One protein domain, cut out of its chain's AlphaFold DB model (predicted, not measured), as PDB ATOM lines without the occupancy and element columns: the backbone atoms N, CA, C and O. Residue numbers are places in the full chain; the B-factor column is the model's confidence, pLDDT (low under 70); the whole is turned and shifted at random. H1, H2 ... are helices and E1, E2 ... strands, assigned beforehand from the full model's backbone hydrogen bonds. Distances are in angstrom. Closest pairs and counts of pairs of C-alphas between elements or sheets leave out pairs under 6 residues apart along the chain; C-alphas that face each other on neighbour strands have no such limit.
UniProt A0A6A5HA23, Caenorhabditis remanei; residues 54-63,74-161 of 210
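AT A GLANCE: This is residues 54 to 63 and 74 to 161 of the 210 residues of a protein of Caenorhabditis remanei (UniProt A0A6A5HA23). A twisted sheet of five strands has the helix H1 over one face and the short helix H2 over the other, and a long loop, residues 138 to 155, reaches away past the edge strand E5. The printed part has 98 residues with two named helices and five named strands, in the order E1, E2, E3, H1, E4, E5, H2. The sheet runs E3, E2, E1, E4, E5 and is mixed; the class is mixed, helices and strands, with under half of the residues in named elements. The whole is compact, with a radius of gyration of the C-alphas of 13.0 A, yet elongated, spanning 43 by 27 by 27 A.

IN THESE COORDINATES: E1, residues 54 to 60, begins with C-alpha 54 at (164.527, 223.295, 148.333) and is 20.2 A long from first to last C-alpha. E2 is residues 77 to 83, 20.4 A, and E3 is residues 89 to 94, 16.0 A. E4 is residues 115 to 119, 13.8 A, and E5 is residues 133 to 137, 13.5 A. H1, residues 99 to 109, measures 15.4 A and begins with C-alpha 99 at (147.293, 228.558, 147.819). H2, residues 156 to 161, measures 8.4 A and ends with C-alpha 161 at (161.371, 210.162, 146.263).

HOW THE PARTS SIT: E1 and E2 are antiparallel at 161 degrees, with N 55 and O 82 2.8 A apart, within hydrogen-bond range. E2 and E3 form a hairpin, antiparallel at 164 degrees, with N 81 and O 90 at 2.9 A. On the other side of E1, E4 is parallel to it at 28 degrees, with N 54 and O 115 at 2.8 A. E5 is an edge strand parallel to E4 at 24 degrees, with N 116 and O 133 at 2.9 A. E3, H1 and E4 make a split strand-helix-strand unit, two strands running the same way with E2 and E1 between them in the sheet; its crossover is right-handed. H1 is on the sheet at a height of 8.7 A, over E2 and E1, slantwise to the strands at 45 degrees to E1 on the local plane; the closest C-alphas of H1 and E3 are those of Trp 109 and Met 90, 7.0 A apart. H2 is on the opposite face at a height of 8.2 A, over E1, and its closest C-alpha pair with E1 is Ile 158 and Gln 55, 6.3 A. H1 and H2 are apart. Every O i to N i+4 pair is within hydrogen-bond range in H2, and 5 of 7 are in H1.

THE WHOLE: The C-alphas farthest apart, those of Glu 74 and Asp 149, are 43.3 A from each other. Residues 64 to 73 are not printed, and C-alphas 63 and 74 are 10.2 A apart across this cut, in the link from E1 to E2. The links E4 to E5 and E5 to H2 are long; in the latter, residues 145 to 146 pair antiparallel with residues 152 to 153. The mean pLDDT of the printed part is 91.7, and residues 63 and 74 are under 70.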
ATOM      1  N   VAL A  54     165.555 224.185 147.791       97.94
ATOM      2  CA  VAL A  54     164.527 223.295 148.333       97.94
ATOM      3  C   VAL A  54     163.483 222.999 147.263       97.94
ATOM      4  O   VAL A  54     162.807 223.897 146.768       97.94
ATOM      5  N   GLN A  55     163.319 221.724 146.928       97.69
ATOM      6  CA  GLN A  55     162.272 221.259 146.028       97.69
ATOM      7  C   GLN A  55     160.978 221.018 146.807       97.69
ATOM      8  O   GLN A  55     161.001 220.379 147.863       97.69
ATOM      9  N   VAL A  56     159.851 221.498 146.282       97.50
ATOM     10  CA  VAL A  56     158.518 221.319 146.871       97.50
ATOM     11  C   VAL A  56     157.570 220.744 145.829       97.50
ATOM     12  O   VAL A  56     157.513 221.224 144.701       97.50
ATOM     13  N   ASP A  57     156.830 219.715 146.230       95.81
ATOM     14  CA  ASP A  57     155.882 219.011 145.373       95.81
ATOM     15  C   ASP A  57     154.776 218.370 146.218       95.81
ATOM     16  O   ASP A  57     154.944 218.100 147.417       95.81
ATOM     17  N   GLU A  58     153.639 218.093 145.596       94.19
ATOM     18  CA  GLU A  58     152.507 217.451 146.234       94.19
ATOM     19  C   GLU A  58     151.999 216.233 145.470       94.19
ATOM     20  O   GLU A  58     151.927 216.190 144.245       94.19
ATOM     21  N   SER A  59     151.570 215.209 146.206       92.12
ATOM     22  CA  SER A  59     151.096 213.979 145.583       92.12
ATOM     23  C   SER A  59     149.965 213.328 146.360       92.12
ATOM     24  O   SER A  59     149.971 213.268 147.589       92.12
ATOM     25  N   ALA A  60     148.995 212.781 145.626       89.62
ATOM     26  CA  ALA A  60     147.938 211.968 146.211       89.62
ATOM     27  C   ALA A  60     148.500 210.611 146.671       89.62
ATOM     28  O   ALA A  60     149.199 209.922 145.915       89.62
ATOM     29  N   VAL A  61     148.173 210.211 147.904       81.12
ATOM     30  CA  VAL A  61     148.610 208.944 148.525       81.12
ATOM     31  C   VAL A  61     148.108 207.744 147.735       81.12
ATOM     32  O   VAL A  61     148.862 206.822 147.417       81.12
ATOM     33  N   HIS A  62     146.826 207.785 147.392       71.56
ATOM     34  CA  HIS A  62     146.146 206.775 146.608       71.56
ATOM     35  C   HIS A  62     145.578 207.422 145.350       71.56
ATOM     36  O   HIS A  62     144.929 208.462 145.386       71.56
ATOM     37  N   THR A  63     145.797 206.778 144.214       56.41
ATOM     38  CA  THR A  63     145.115 207.095 142.961       56.41
ATOM     39  C   THR A  63     144.356 205.852 142.530       56.41
ATOM     40  O   THR A  63     144.797 204.731 142.796       56.41
ATOM     41  N   GLU A  74     137.648 210.585 149.168       69.06
ATOM     42  CA  GLU A  74     138.392 211.828 148.972       69.06
ATOM     43  C   GLU A  74     139.889 211.525 148.864       69.06
ATOM     44  O   GLU A  74     140.420 210.646 149.541       69.06
ATOM     45  N   LEU A  75     140.575 212.209 147.950       78.88
ATOM     46  CA  LEU A  75     142.009 212.019 147.770       78.88
ATOM     47  C   LEU A  75     142.752 212.634 148.953       78.88
ATOM     48  O   LEU A  75     142.724 213.849 149.130       78.88
ATOM     49  N   THR A  76     143.490 211.815 149.698       87.31
ATOM     50  CA  THR A  76     144.458 212.338 150.662       87.31
ATOM     51  C   THR A  76     145.681 212.880 149.926       87.31
ATOM     52  O   THR A  76     146.397 212.130 149.250       87.31
ATOM     53  N   TRP A  77     145.933 214.179 150.066       92.25
ATOM     54  CA  TRP A  77     147.102 214.852 149.506       92.25
ATOM     55  C   TRP A  77     148.212 214.952 150.542       92.25
ATOM     56  O   TRP A  77     147.958 215.269 151.700       92.25
ATOM     57  N   ILE A  78     149.448 214.718 150.114       95.00
ATOM     58  CA  ILE A  78     150.642 215.011 150.903       95.00
ATOM     59  C   ILE A  78     151.400 216.118 150.193       95.00
ATOM     60  O   ILE A  78     151.670 215.996 148.999       95.00
ATOM     61  N   LEU A  79     151.780 217.152 150.935       96.75
ATOM     62  CA  LEU A  79     152.813 218.091 150.523       96.75
ATOM     63  C   LEU A  79     154.155 217.619 151.071       96.75
ATOM     64  O   LEU A  79     154.246 217.217 152.234       96.75
ATOM     65  N   ARG A  80     155.193 217.690 150.243       97.00
ATOM     66  CA  ARG A  80     156.561 217.362 150.616       97.00
ATOM     67  C   ARG A  80     157.514 218.490 150.232       97.00
ATOM     68  O   ARG A  80     157.335 219.132 149.206       97.00
ATOM     69  N   ALA A  81     158.553 218.674 151.040       97.69
ATOM     70  CA  ALA A  81     159.701 219.516 150.733       97.69
ATOM     71  C   ALA A  81     161.009 218.750 150.987       97.69
ATOM     72  O   ALA A  81     161.077 217.968 151.941       97.69
ATOM     73  N   ILE A  82     162.034 218.952 150.158       97.19
ATOM     74  CA  ILE A  82     163.380 218.392 150.354       97.19
ATOM     75  C   ILE A  82     164.468 219.379 149.931       97.19
ATOM     76  O   ILE A  82     164.384 219.978 148.865       97.19
ATOM     77  N   GLU A  83     165.493 219.531 150.764       97.00
ATOM     78  CA  GLU A  83     166.688 220.318 150.446       97.00
ATOM     79  C   GLU A  83     167.650 219.502 149.571       97.00
ATOM     80  O   GLU A  83     168.097 218.417 149.967       97.00
ATOM     81  N   ASP A  84     168.001 220.044 148.405       93.94
ATOM     82  CA  ASP A  84     168.910 219.400 147.458       93.94
ATOM     83  C   ASP A  84     170.314 219.199 148.043       93.94
ATOM     84  O   ASP A  84     170.835 220.009 148.810       93.94
ATOM     85  N   GLY A  85     170.933 218.070 147.690       91.00
ATOM     86  CA  GLY A  85     172.250 217.681 148.204       91.00
ATOM     87  C   GLY A  85     172.263 217.264 149.681       91.00
ATOM     88  O   GLY A  85     173.328 216.959 150.215       91.00
ATOM     89  N   SER A  86     171.105 217.210 150.345       93.12
ATOM     90  CA  SER A  86     170.975 216.786 151.740       93.12
ATOM     91  C   SER A  86     169.884 215.718 151.910       93.12
ATOM     92  O   SER A  86     169.275 215.250 150.950       93.12
ATOM     93  N   ARG A  87     169.638 215.315 153.162       92.94
ATOM     94  CA  ARG A  87     168.507 214.454 153.540       92.94
ATOM     95  C   ARG A  87     167.406 215.211 154.294       92.94
ATOM     96  O   ARG A  87     166.453 214.593 154.764       92.94
ATOM     97  N   ASN A  88     167.527 216.533 154.425       96.50
ATOM     98  CA  ASN A  88     166.556 217.366 155.127       96.50
ATOM     99  C   ASN A  88     165.248 217.427 154.337       96.50
ATOM    100  O   ASN A  88     165.215 217.907 153.207       96.50
ATOM    101  N   CYS A  89     164.158 216.947 154.934       96.94
ATOM    102  CA  CYS A  89     162.849 216.952 154.291       96.94
ATOM    103  C   CYS A  89     161.697 217.149 155.278       96.94
ATOM    104  O   CYS A  89     161.811 216.800 156.454       96.94
ATOM    105  N   MET A  90     160.563 217.637 154.786       97.12
ATOM    106  CA  MET A  90     159.302 217.741 155.527       97.12
ATOM    107  C   MET A  90     158.165 217.133 154.713       97.12
ATOM    108  O   MET A  90     158.197 217.172 153.482       97.12
ATOM    109  N   MET A  91     157.180 216.545 155.391       96.44
ATOM    110  CA  MET A  91     155.975 215.981 154.779       96.44
ATOM    111  C   MET A  91     154.771 216.232 155.678       96.44
ATOM    112  O   MET A  91     154.868 216.056 156.888       96.44
ATOM    113  N   GLN A  92     153.627 216.580 155.095       95.56
ATOM    114  CA  GLN A  92     152.371 216.676 155.839       95.56
ATOM    115  C   GLN A  92     151.170 216.430 154.935       95.56
ATOM    116  O   GLN A  92     151.177 216.763 153.749       95.56
ATOM    117  N   ILE A  93     150.126 215.850 155.523       95.00
ATOM    118  CA  ILE A  93     148.821 215.707 154.884       95.00
ATOM    119  C   ILE A  93     148.178 217.089 154.765       95.00
ATOM    120  O   ILE A  93     148.076 217.817 155.752       95.00
ATOM    121  N   VAL A  94     147.705 217.429 153.572       93.94
ATOM    122  CA  VAL A  94     146.987 218.679 153.318       93.94
ATOM    123  C   VAL A  94     145.546 218.385 152.900       93.94
ATOM    124  O   VAL A  94     145.316 217.478 152.098       93.94
ATOM    125  N   PRO A  95     144.557 219.146 153.406       91.00
ATOM    126  CA  PRO A  95     143.151 218.926 153.064       91.00
ATOM    127  C   PRO A  95     142.853 219.255 151.595       91.00
ATOM    128  O   PRO A  95     141.939 218.706 150.992       91.00
ATOM    129  N   ASN A  96     143.616 220.174 151.002       91.06
ATOM    130  CA  ASN A  96     143.529 220.537 149.594       91.06
ATOM    131  C   ASN A  96     144.816 221.252 149.153       91.06
ATOM    132  O   ASN A  96     145.632 221.665 149.972       91.06
ATOM    133  N   ARG A  97     144.964 221.437 147.839       92.94
ATOM    134  CA  ARG A  97     146.131 222.077 147.209       92.94
ATOM    135  C   ARG A  97     145.938 223.569 146.948       92.94
ATOM    136  O   ARG A  97     146.500 224.128 146.007       92.94
ATOM    137  N   THR A  98     145.059 224.230 147.699       94.44
ATOM    138  CA  THR A  98     144.831 225.663 147.491       94.44
ATOM    139  C   THR A  98     146.021 226.464 147.994       94.44
ATOM    140  O   THR A  98     146.692 226.099 148.957       94.44
ATOM    141  N   LYS A  99     146.256 227.621 147.382       94.81
ATOM    142  CA  LYS A  99     147.293 228.558 147.819       94.81
ATOM    143  C   LYS A  99     147.187 228.918 149.312       94.81
ATOM    144  O   LYS A  99     148.216 229.054 149.965       94.81
ATOM    145  N   ALA A 100     145.963 229.050 149.831       95.88
ATOM    146  CA  ALA A 100     145.692 229.386 151.231       95.88
ATOM    147  C   ALA A 100     146.196 228.318 152.215       95.88
ATOM    148  O   ALA A 100     146.559 228.659 153.333       95.88
ATOM    149  N   VAL A 101     146.259 227.053 151.788       95.75
ATOM    150  CA  VAL A 101     146.811 225.944 152.579       95.75
ATOM    151  C   VAL A 101     148.311 225.788 152.329       95.75
ATOM    152  O   VAL A 101     149.096 225.719 153.270       95.75
ATOM    153  N   MET A 102     148.723 225.768 151.059       96.38
ATOM    154  CA  MET A 102     150.093 225.409 150.679       96.38
ATOM    155  C   MET A 102     151.116 226.476 151.083       96.38
ATOM    156  O   MET A 102     152.152 226.151 151.649       96.38
ATOM    157  N   VAL A 103     150.843 227.760 150.822       96.25
ATOM    158  CA  VAL A 103     151.839 228.827 151.030       96.25
ATOM    159  C   VAL A 103     152.218 229.008 152.505       96.25
ATOM    160  O   VAL A 103     153.417 229.052 152.781       96.25
ATOM    161  N   PRO A 104     151.275 229.104 153.467       97.06
ATOM    162  CA  PRO A 104     151.643 229.205 154.879       97.06
ATOM    163  C   PRO A 104     152.441 227.995 155.362       97.06
ATOM    164  O   PRO A 104     153.403 228.158 156.108       97.06
ATOM    165  N   LEU A 105     152.082 226.799 154.889       96.88
ATOM    166  CA  LEU A 105     152.747 225.566 155.283       96.88
ATOM    167  C   LEU A 105     154.203 225.524 154.804       96.88
ATOM    168  O   LEU A 105     155.110 225.320 155.606       96.88
ATOM    169  N   ILE A 106     154.439 225.830 153.526       97.81
ATOM    170  CA  ILE A 106     155.784 225.920 152.934       97.81
ATOM    171  C   ILE A 106     156.644 226.932 153.701       97.81
ATOM    172  O   ILE A 106     157.785 226.638 154.043       97.81
ATOM    173  N   ARG A 107     156.079 228.097 154.042       97.81
ATOM    174  CA  ARG A 107     156.769 229.138 154.824       97.81
ATOM    175  C   ARG A 107     157.104 228.713 156.253       97.81
ATOM    176  O   ARG A 107     158.050 229.237 156.820       97.81
ATOM    177  N   SER A 108     156.327 227.807 156.842       96.94
ATOM    178  CA  SER A 108     156.612 227.285 158.182       96.94
ATOM    179  C   SER A 108     157.740 226.251 158.197       96.94
ATOM    180  O   SER A 108     158.302 225.981 159.252       96.94
ATOM    181  N   TRP A 109     158.066 225.662 157.044       97.00
ATOM    182  CA  TRP A 109     159.059 224.594 156.934       97.00
ATOM    183  C   TRP A 109     160.381 225.036 156.340       97.00
ATOM    184  O   TRP A 109     161.387 224.386 156.598       97.00
ATOM    185  N   ILE A 110     160.366 226.062 155.493       98.25
ATOM    186  CA  ILE A 110     161.507 226.447 154.671       98.25
ATOM    187  C   ILE A 110     161.959 227.841 155.078       98.25
ATOM    188  O   ILE A 110     161.146 228.763 155.167       98.25
ATOM    189  N   ASP A 111     163.261 227.998 155.286       98.25
ATOM    190  CA  ASP A 111     163.867 229.299 155.544       98.25
ATOM    191  C   ASP A 111     163.683 230.241 154.336       98.25
ATOM    192  O   ASP A 111     163.904 229.854 153.186       98.25
ATOM    193  N   GLY A 112     163.297 231.495 154.587       98.12
ATOM    194  CA  GLY A 112     163.022 232.490 153.542       98.12
ATOM    195  C   GLY A 112     164.237 232.899 152.696       98.12
ATOM    196  O   GLY A 112     164.070 233.489 151.634       98.12
ATOM    197  N   GLN A 113     165.465 232.585 153.115       98.00
ATOM    198  CA  GLN A 113     166.687 232.804 152.327       98.00
ATOM    199  C   GLN A 113     166.997 231.649 151.360       98.00
ATOM    200  O   GLN A 113     168.036 231.685 150.699       98.00
ATOM    201  N   SER A 114     166.128 230.637 151.292       98.12
ATOM    202  CA  SER A 114     166.250 229.517 150.356       98.12
ATOM    203  C   SER A 114     165.757 229.889 148.963       98.12
ATOM    204  O   SER A 114     164.782 230.630 148.815       98.12
ATOM    205  N   GLU A 115     166.346 229.265 147.950       97.38
ATOM    206  CA  GLU A 115     165.739 229.158 146.629       97.38
ATOM    207  C   GLU A 115     164.780 227.962 146.603       97.38
ATOM    208  O   GLU A 115     165.128 226.868 147.045       97.38
ATOM    209  N   VAL A 116     163.562 228.153 146.095       97.69
ATOM    210  CA  VAL A 116     162.543 227.096 146.040       97.69
ATOM    211  C   VAL A 116     162.279 226.675 144.599       97.69
ATOM    212  O   VAL A 116     162.047 227.521 143.736       97.69
ATOM    213  N   HIS A 117     162.279 225.368 144.333       96.62
ATOM    214  CA  HIS A 117     161.959 224.778 143.026       96.62
ATOM    215  C   HIS A 117     160.642 224.003 143.115       96.62
ATOM    216  O   HIS A 117     160.487 223.144 143.982       96.62
ATOM    217  N   THR A 118     159.689 224.285 142.227       95.69
ATOM    218  CA  THR A 118     158.394 223.577 142.176       95.69
ATOM    219  C   THR A 118     158.007 223.203 140.753       95.69
ATOM    220  O   THR A 118     158.610 223.666 139.782       95.69
ATOM    221  N   ASP A 119     156.940 222.424 140.610       90.50
ATOM    222  CA  ASP A 119     156.223 222.345 139.343       90.50
ATOM    223  C   ASP A 119     155.487 223.675 139.033       90.50
ATOM    224  O   ASP A 119     155.577 224.675 139.761       90.50
ATOM    225  N   CYS A 120     154.736 223.699 137.934       89.56
ATOM    226  CA  CYS A 120     153.942 224.857 137.518       89.56
ATOM    227  C   CYS A 120     152.546 224.939 138.173       89.56
ATOM    228  O   CYS A 120     151.664 225.616 137.629       89.56
ATOM    229  N   HIS A 121     152.287 224.270 139.305       89.38
ATOM    230  CA  HIS A 121     150.975 224.334 139.944       89.38
ATOM    231  C   HIS A 121     150.656 225.753 140.448       89.38
ATOM    232  O   HIS A 121     151.448 226.432 141.106       89.38
ATOM    233  N   LYS A 122     149.427 226.216 140.178       90.31
ATOM    234  CA  LYS A 122     148.994 227.604 140.436       90.31
ATOM    235  C   LYS A 122     149.101 228.047 141.900       90.31
ATOM    236  O   LYS A 122     149.172 229.244 142.170       90.31
ATOM    237  N   SER A 123     149.088 227.112 142.854       90.56
ATOM    238  CA  SER A 123     149.233 227.435 144.281       90.56
ATOM    239  C   SER A 123     150.594 228.039 144.614       90.56
ATOM    240  O   SER A 123     150.691 228.778 145.590       90.56
ATOM    241  N   TYR A 124     151.615 227.761 143.801       93.25
ATOM    242  CA  TYR A 124     152.990 228.196 144.028       93.25
ATOM    243  C   TYR A 124     153.303 229.580 143.460       93.25
ATOM    244  O   TYR A 124     154.336 230.152 143.785       93.25
ATOM    245  N   GLY A 125     152.393 230.188 142.693       91.00
ATOM    246  CA  GLY A 125     152.659 231.427 141.946       91.00
ATOM    247  C   GLY A 125     153.000 232.678 142.770       91.00
ATOM    248  O   GLY A 125     153.203 233.741 142.196       91.00
ATOM    249  N   THR A 126     153.042 232.604 144.104       94.38
ATOM    250  CA  THR A 126     153.516 233.711 144.956       94.38
ATOM    251  C   THR A 126     154.646 233.335 145.899       94.38
ATOM    252  O   THR A 126     154.922 234.104 146.816       94.38
ATOM    253  N   LEU A 127     155.278 232.173 145.722       95.81
ATOM    254  CA  LEU A 127     156.413 231.780 146.559       95.81
ATOM    255  C   LEU A 127     157.600 232.738 146.390       95.81
ATOM    256  O   LEU A 127     158.248 233.053 147.381       95.81
ATOM    257  N   SER A 128     157.790 233.327 145.205       95.00
ATOM    258  CA  SER A 128     158.805 234.367 144.952       95.00
ATOM    259  C   SER A 128     158.723 235.598 145.869       95.00
ATOM    260  O   SER A 128     159.681 236.351 145.957       95.00
ATOM    261  N   ARG A 129     157.595 235.826 146.561       96.75
ATOM    262  CA  ARG A 129     157.442 236.926 147.532       96.75
ATOM    263  C   ARG A 129     158.001 236.604 148.920       96.75
ATOM    264  O   ARG A 129     158.092 237.504 149.746       96.75
ATOM    265  N   TYR A 130     158.273 235.332 149.202       97.44
ATOM    266  CA  TYR A 130     158.613 234.841 150.542       97.44
ATOM    267  C   TYR A 130     159.984 234.164 150.614       97.44
ATOM    268  O   TYR A 130     160.469 233.926 151.715       97.44
ATOM    269  N   PHE A 131     160.571 233.850 149.462       98.12
ATOM    270  CA  PHE A 131     161.829 233.125 149.316       98.12
ATOM    271  C   PHE A 131     162.821 233.950 148.496       98.12
ATOM    272  O   PHE A 131     162.398 234.825 147.736       98.12
ATOM    273  N   SER A 132     164.125 233.680 148.617       97.25
ATOM    274  CA  SER A 132     165.154 234.437 147.886       97.25
ATOM    275  C   SER A 132     164.989 234.309 146.372       97.25
ATOM    276  O   SER A 132     165.253 235.255 145.633       97.25
ATOM    277  N   ALA A 133     164.523 233.145 145.923       95.69
ATOM    278  CA  ALA A 133     164.124 232.879 144.554       95.69
ATOM    279  C   ALA A 133     163.058 231.777 144.516       95.69
ATOM    280  O   ALA A 133     162.988 230.912 145.390       95.69
ATOM    281  N   HIS A 134     162.228 231.799 143.475       96.25
ATOM    282  CA  HIS A 134     161.310 230.709 143.155       96.25
ATOM    283  C   HIS A 134     161.418 230.397 141.670       96.25
ATOM    284  O   HIS A 134     161.176 231.267 140.833       96.25
ATOM    285  N   GLN A 135     161.787 229.159 141.362       95.00
ATOM    286  CA  GLN A 135     161.857 228.644 140.003       95.00
ATOM    287  C   GLN A 135     160.810 227.553 139.813       95.00
ATOM    288  O   GLN A 135     160.516 226.776 140.723       95.00
ATOM    289  N   THR A 136     160.254 227.489 138.609       92.94
ATOM    290  CA  THR A 136     159.290 226.459 138.231       92.94
ATOM    291  C   THR A 136     159.801 225.644 137.057       92.94
ATOM    292  O   THR A 136     160.502 226.163 136.184       92.94
ATOM    293  N   VAL A 137     159.417 224.370 137.027       90.19
ATOM    294  CA  VAL A 137     159.697 223.452 135.920       90.19
ATOM    295  C   VAL A 137     158.383 222.997 135.310       90.19
ATOM    296  O   VAL A 137     157.464 222.557 136.003       90.19
ATOM    297  N   ASN A 138     158.277 223.120 133.988       87.19
ATOM    298  CA  ASN A 138     157.106 222.650 133.264       87.19
ATOM    299  C   ASN A 138     157.357 221.255 132.689       87.19
ATOM    300  O   ASN A 138     157.867 221.129 131.578       87.19
ATOM    301  N   HIS A 139     156.904 220.222 133.396       79.88
ATOM    302  CA  HIS A 139     157.069 218.820 132.995       79.88
ATOM    303  C   HIS A 139     156.399 218.436 131.666       79.88
ATOM    304  O   HIS A 139     156.725 217.397 131.098       79.88
ATOM    305  N   ASN A 140     155.503 219.270 131.123       83.75
ATOM    306  CA  ASN A 140     154.963 219.062 129.773       83.75
ATOM    307  C   ASN A 140     155.913 219.542 128.665       83.75
ATOM    308  O   ASN A 140     155.656 219.288 127.492       83.75
ATOM    309  N   LYS A 141     156.961 220.294 129.014       80.44
ATOM    310  CA  LYS A 141     157.898 220.906 128.066       80.44
ATOM    311  C   LYS A 141     159.331 220.436 128.277       80.44
ATOM    312  O   LYS A 141     160.041 220.220 127.303       80.44
ATOM    313  N   GLU A 142     159.756 220.300 129.528       81.56
ATOM    314  CA  GLU A 142     161.153 220.062 129.875       81.56
ATOM    315  C   GLU A 142     161.296 219.223 131.152       81.56
ATOM    316  O   GLU A 142     160.473 219.296 132.061       81.56
ATOM    317  N   PHE A 143     162.371 218.432 131.223       78.50
ATOM    318  CA  PHE A 143     162.749 217.666 132.423       78.50
ATOM    319  C   PHE A 143     163.609 218.477 133.402       78.50
ATOM    320  O   PHE A 143     163.723 218.141 134.577       78.50
ATOM    321  N   LYS A 144     164.282 219.508 132.892       85.69
ATOM    322  CA  LYS A 144     165.118 220.447 133.636       85.69
ATOM    323  C   LYS A 144     165.197 221.743 132.845       85.69
ATOM    324  O   LYS A 144     165.251 221.695 131.617       85.69
ATOM    325  N   LYS A 145     165.263 222.867 133.544       87.56
ATOM    326  CA  LYS A 145     165.453 224.189 132.949       87.56
ATOM    327  C   LYS A 145     166.882 224.642 133.216       87.56
ATOM    328  O   LYS A 145     167.321 224.632 134.362       87.56
ATOM    329  N   VAL A 146     167.614 225.012 132.169       87.38
ATOM    330  CA  VAL A 146     168.958 225.595 132.301       87.38
ATOM    331  C   VAL A 146     168.823 227.110 132.207       87.38
ATOM    332  O   VAL A 146     168.308 227.633 131.220       87.38
ATOM    333  N   MET A 147     169.227 227.802 133.263       87.25
ATOM    334  CA  MET A 147     169.208 229.257 133.362       87.25
ATOM    335  C   MET A 147     170.396 229.863 132.597       87.25
ATOM    336  O   MET A 147     171.352 229.170 132.248       87.25
ATOM    337  N   SER A 148     170.344 231.168 132.319       85.88
ATOM    338  CA  SER A 148     171.376 231.876 131.541       85.88
ATOM    339  C   SER A 148     172.767 231.863 132.184       85.88
ATOM    340  O   SER A 148     173.763 232.000 131.486       85.88
ATOM    341  N   ASP A 149     172.833 231.703 133.503       86.81
ATOM    342  CA  ASP A 149     174.057 231.582 134.301       86.81
ATOM    343  C   ASP A 149     174.569 230.130 134.413       86.81
ATOM    344  O   ASP A 149     175.550 229.870 135.106       86.81
ATOM    345  N   GLY A 150     173.914 229.177 133.739       85.50
ATOM    346  CA  GLY A 150     174.233 227.751 133.800       85.50
ATOM    347  C   GLY A 150     173.548 226.991 134.942       85.50
ATOM    348  O   GLY A 150     173.681 225.767 135.004       85.50
ATOM    349  N   THR A 151     172.786 227.664 135.813       85.38
ATOM    350  CA  THR A 151     172.057 227.013 136.912       85.38
ATOM    351  C   THR A 151     171.012 226.039 136.365       85.38
ATOM    352  O   THR A 151     170.237 226.373 135.467       85.38
ATOM    353  N   ILE A 152     170.968 224.821 136.910       88.38
ATOM    354  CA  ILE A 152     169.994 223.796 136.522       88.38
ATOM    355  C   ILE A 152     168.860 223.769 137.545       88.38
ATOM    356  O   ILE A 152     169.076 223.463 138.712       88.38
ATOM    357  N   VAL A 153     167.640 224.023 137.082       89.88
ATOM    358  CA  VAL A 153     166.409 223.911 137.868       89.88
ATOM    359  C   VAL A 153     165.727 222.589 137.533       89.88
ATOM    360  O   VAL A 153     165.465 222.295 136.361       89.88
ATOM    361  N   HIS A 154     165.421 221.789 138.553       90.75
ATOM    362  CA  HIS A 154     164.684 220.534 138.411       90.75
ATOM    363  C   HIS A 154     163.923 220.179 139.693       90.75
ATOM    364  O   HIS A 154     164.277 220.613 140.782       90.75
ATOM    365  N   THR A 155     162.943 219.289 139.581       88.75
ATOM    366  CA  THR A 155     162.210 218.676 140.711       88.75
ATOM    367  C   THR A 155     162.424 217.153 140.767       88.75
ATOM    368  O   THR A 155     161.724 216.417 141.458       88.75
ATOM    369  N   ASN A 156     163.440 216.648 140.059       88.06
ATOM    370  CA  ASN A 156     163.693 215.210 139.925       88.06
ATOM    371  C   ASN A 156     163.988 214.527 141.271       88.06
ATOM    372  O   ASN A 156     163.613 213.368 141.479       88.06
ATOM    373  N   THR A 157     164.662 215.233 142.191       88.94
ATOM    374  CA  THR A 157     164.995 214.700 143.517       88.94
ATOM    375  C   THR A 157     163.714 214.337 144.253       88.94
ATOM    376  O   THR A 157     163.558 213.182 144.652       88.94
ATOM    377  N   ILE A 158     162.778 215.285 144.378       91.06
ATOM    378  CA  ILE A 158     161.515 215.084 145.091       91.06
ATOM    379  C   ILE A 158     160.591 214.086 144.378       91.06
ATOM    380  O   ILE A 158     159.985 213.238 145.040       91.06
ATOM    381  N   GLU A 159     160.567 214.090 143.044       88.25
ATOM    382  CA  GLU A 159     159.757 213.161 142.250       88.25
ATOM    383  C   GLU A 159     160.180 211.700 142.442       88.25
ATOM    384  O   GLU A 159     159.357 210.830 142.756       88.25
ATOM    385  N   SER A 160     161.485 211.424 142.330       87.62
ATOM    386  CA  SER A 160     162.053 210.078 142.521       87.62
ATOM    387  C   SER A 160     161.742 209.501 143.909       87.62
ATOM    388  O   SER A 160     161.686 208.285 144.139       87.62
ATOM    389  N   LEU A 161     161.497 210.405 144.850       89.94
ATOM    390  CA  LEU A 161     161.371 210.162 146.263       89.94
ATOM    391  C   LEU A 161     159.958 209.771 146.698       89.94
ATOM    392  O   LEU A 161     159.789 209.140 147.749       89.94
TER     393      LEU A 161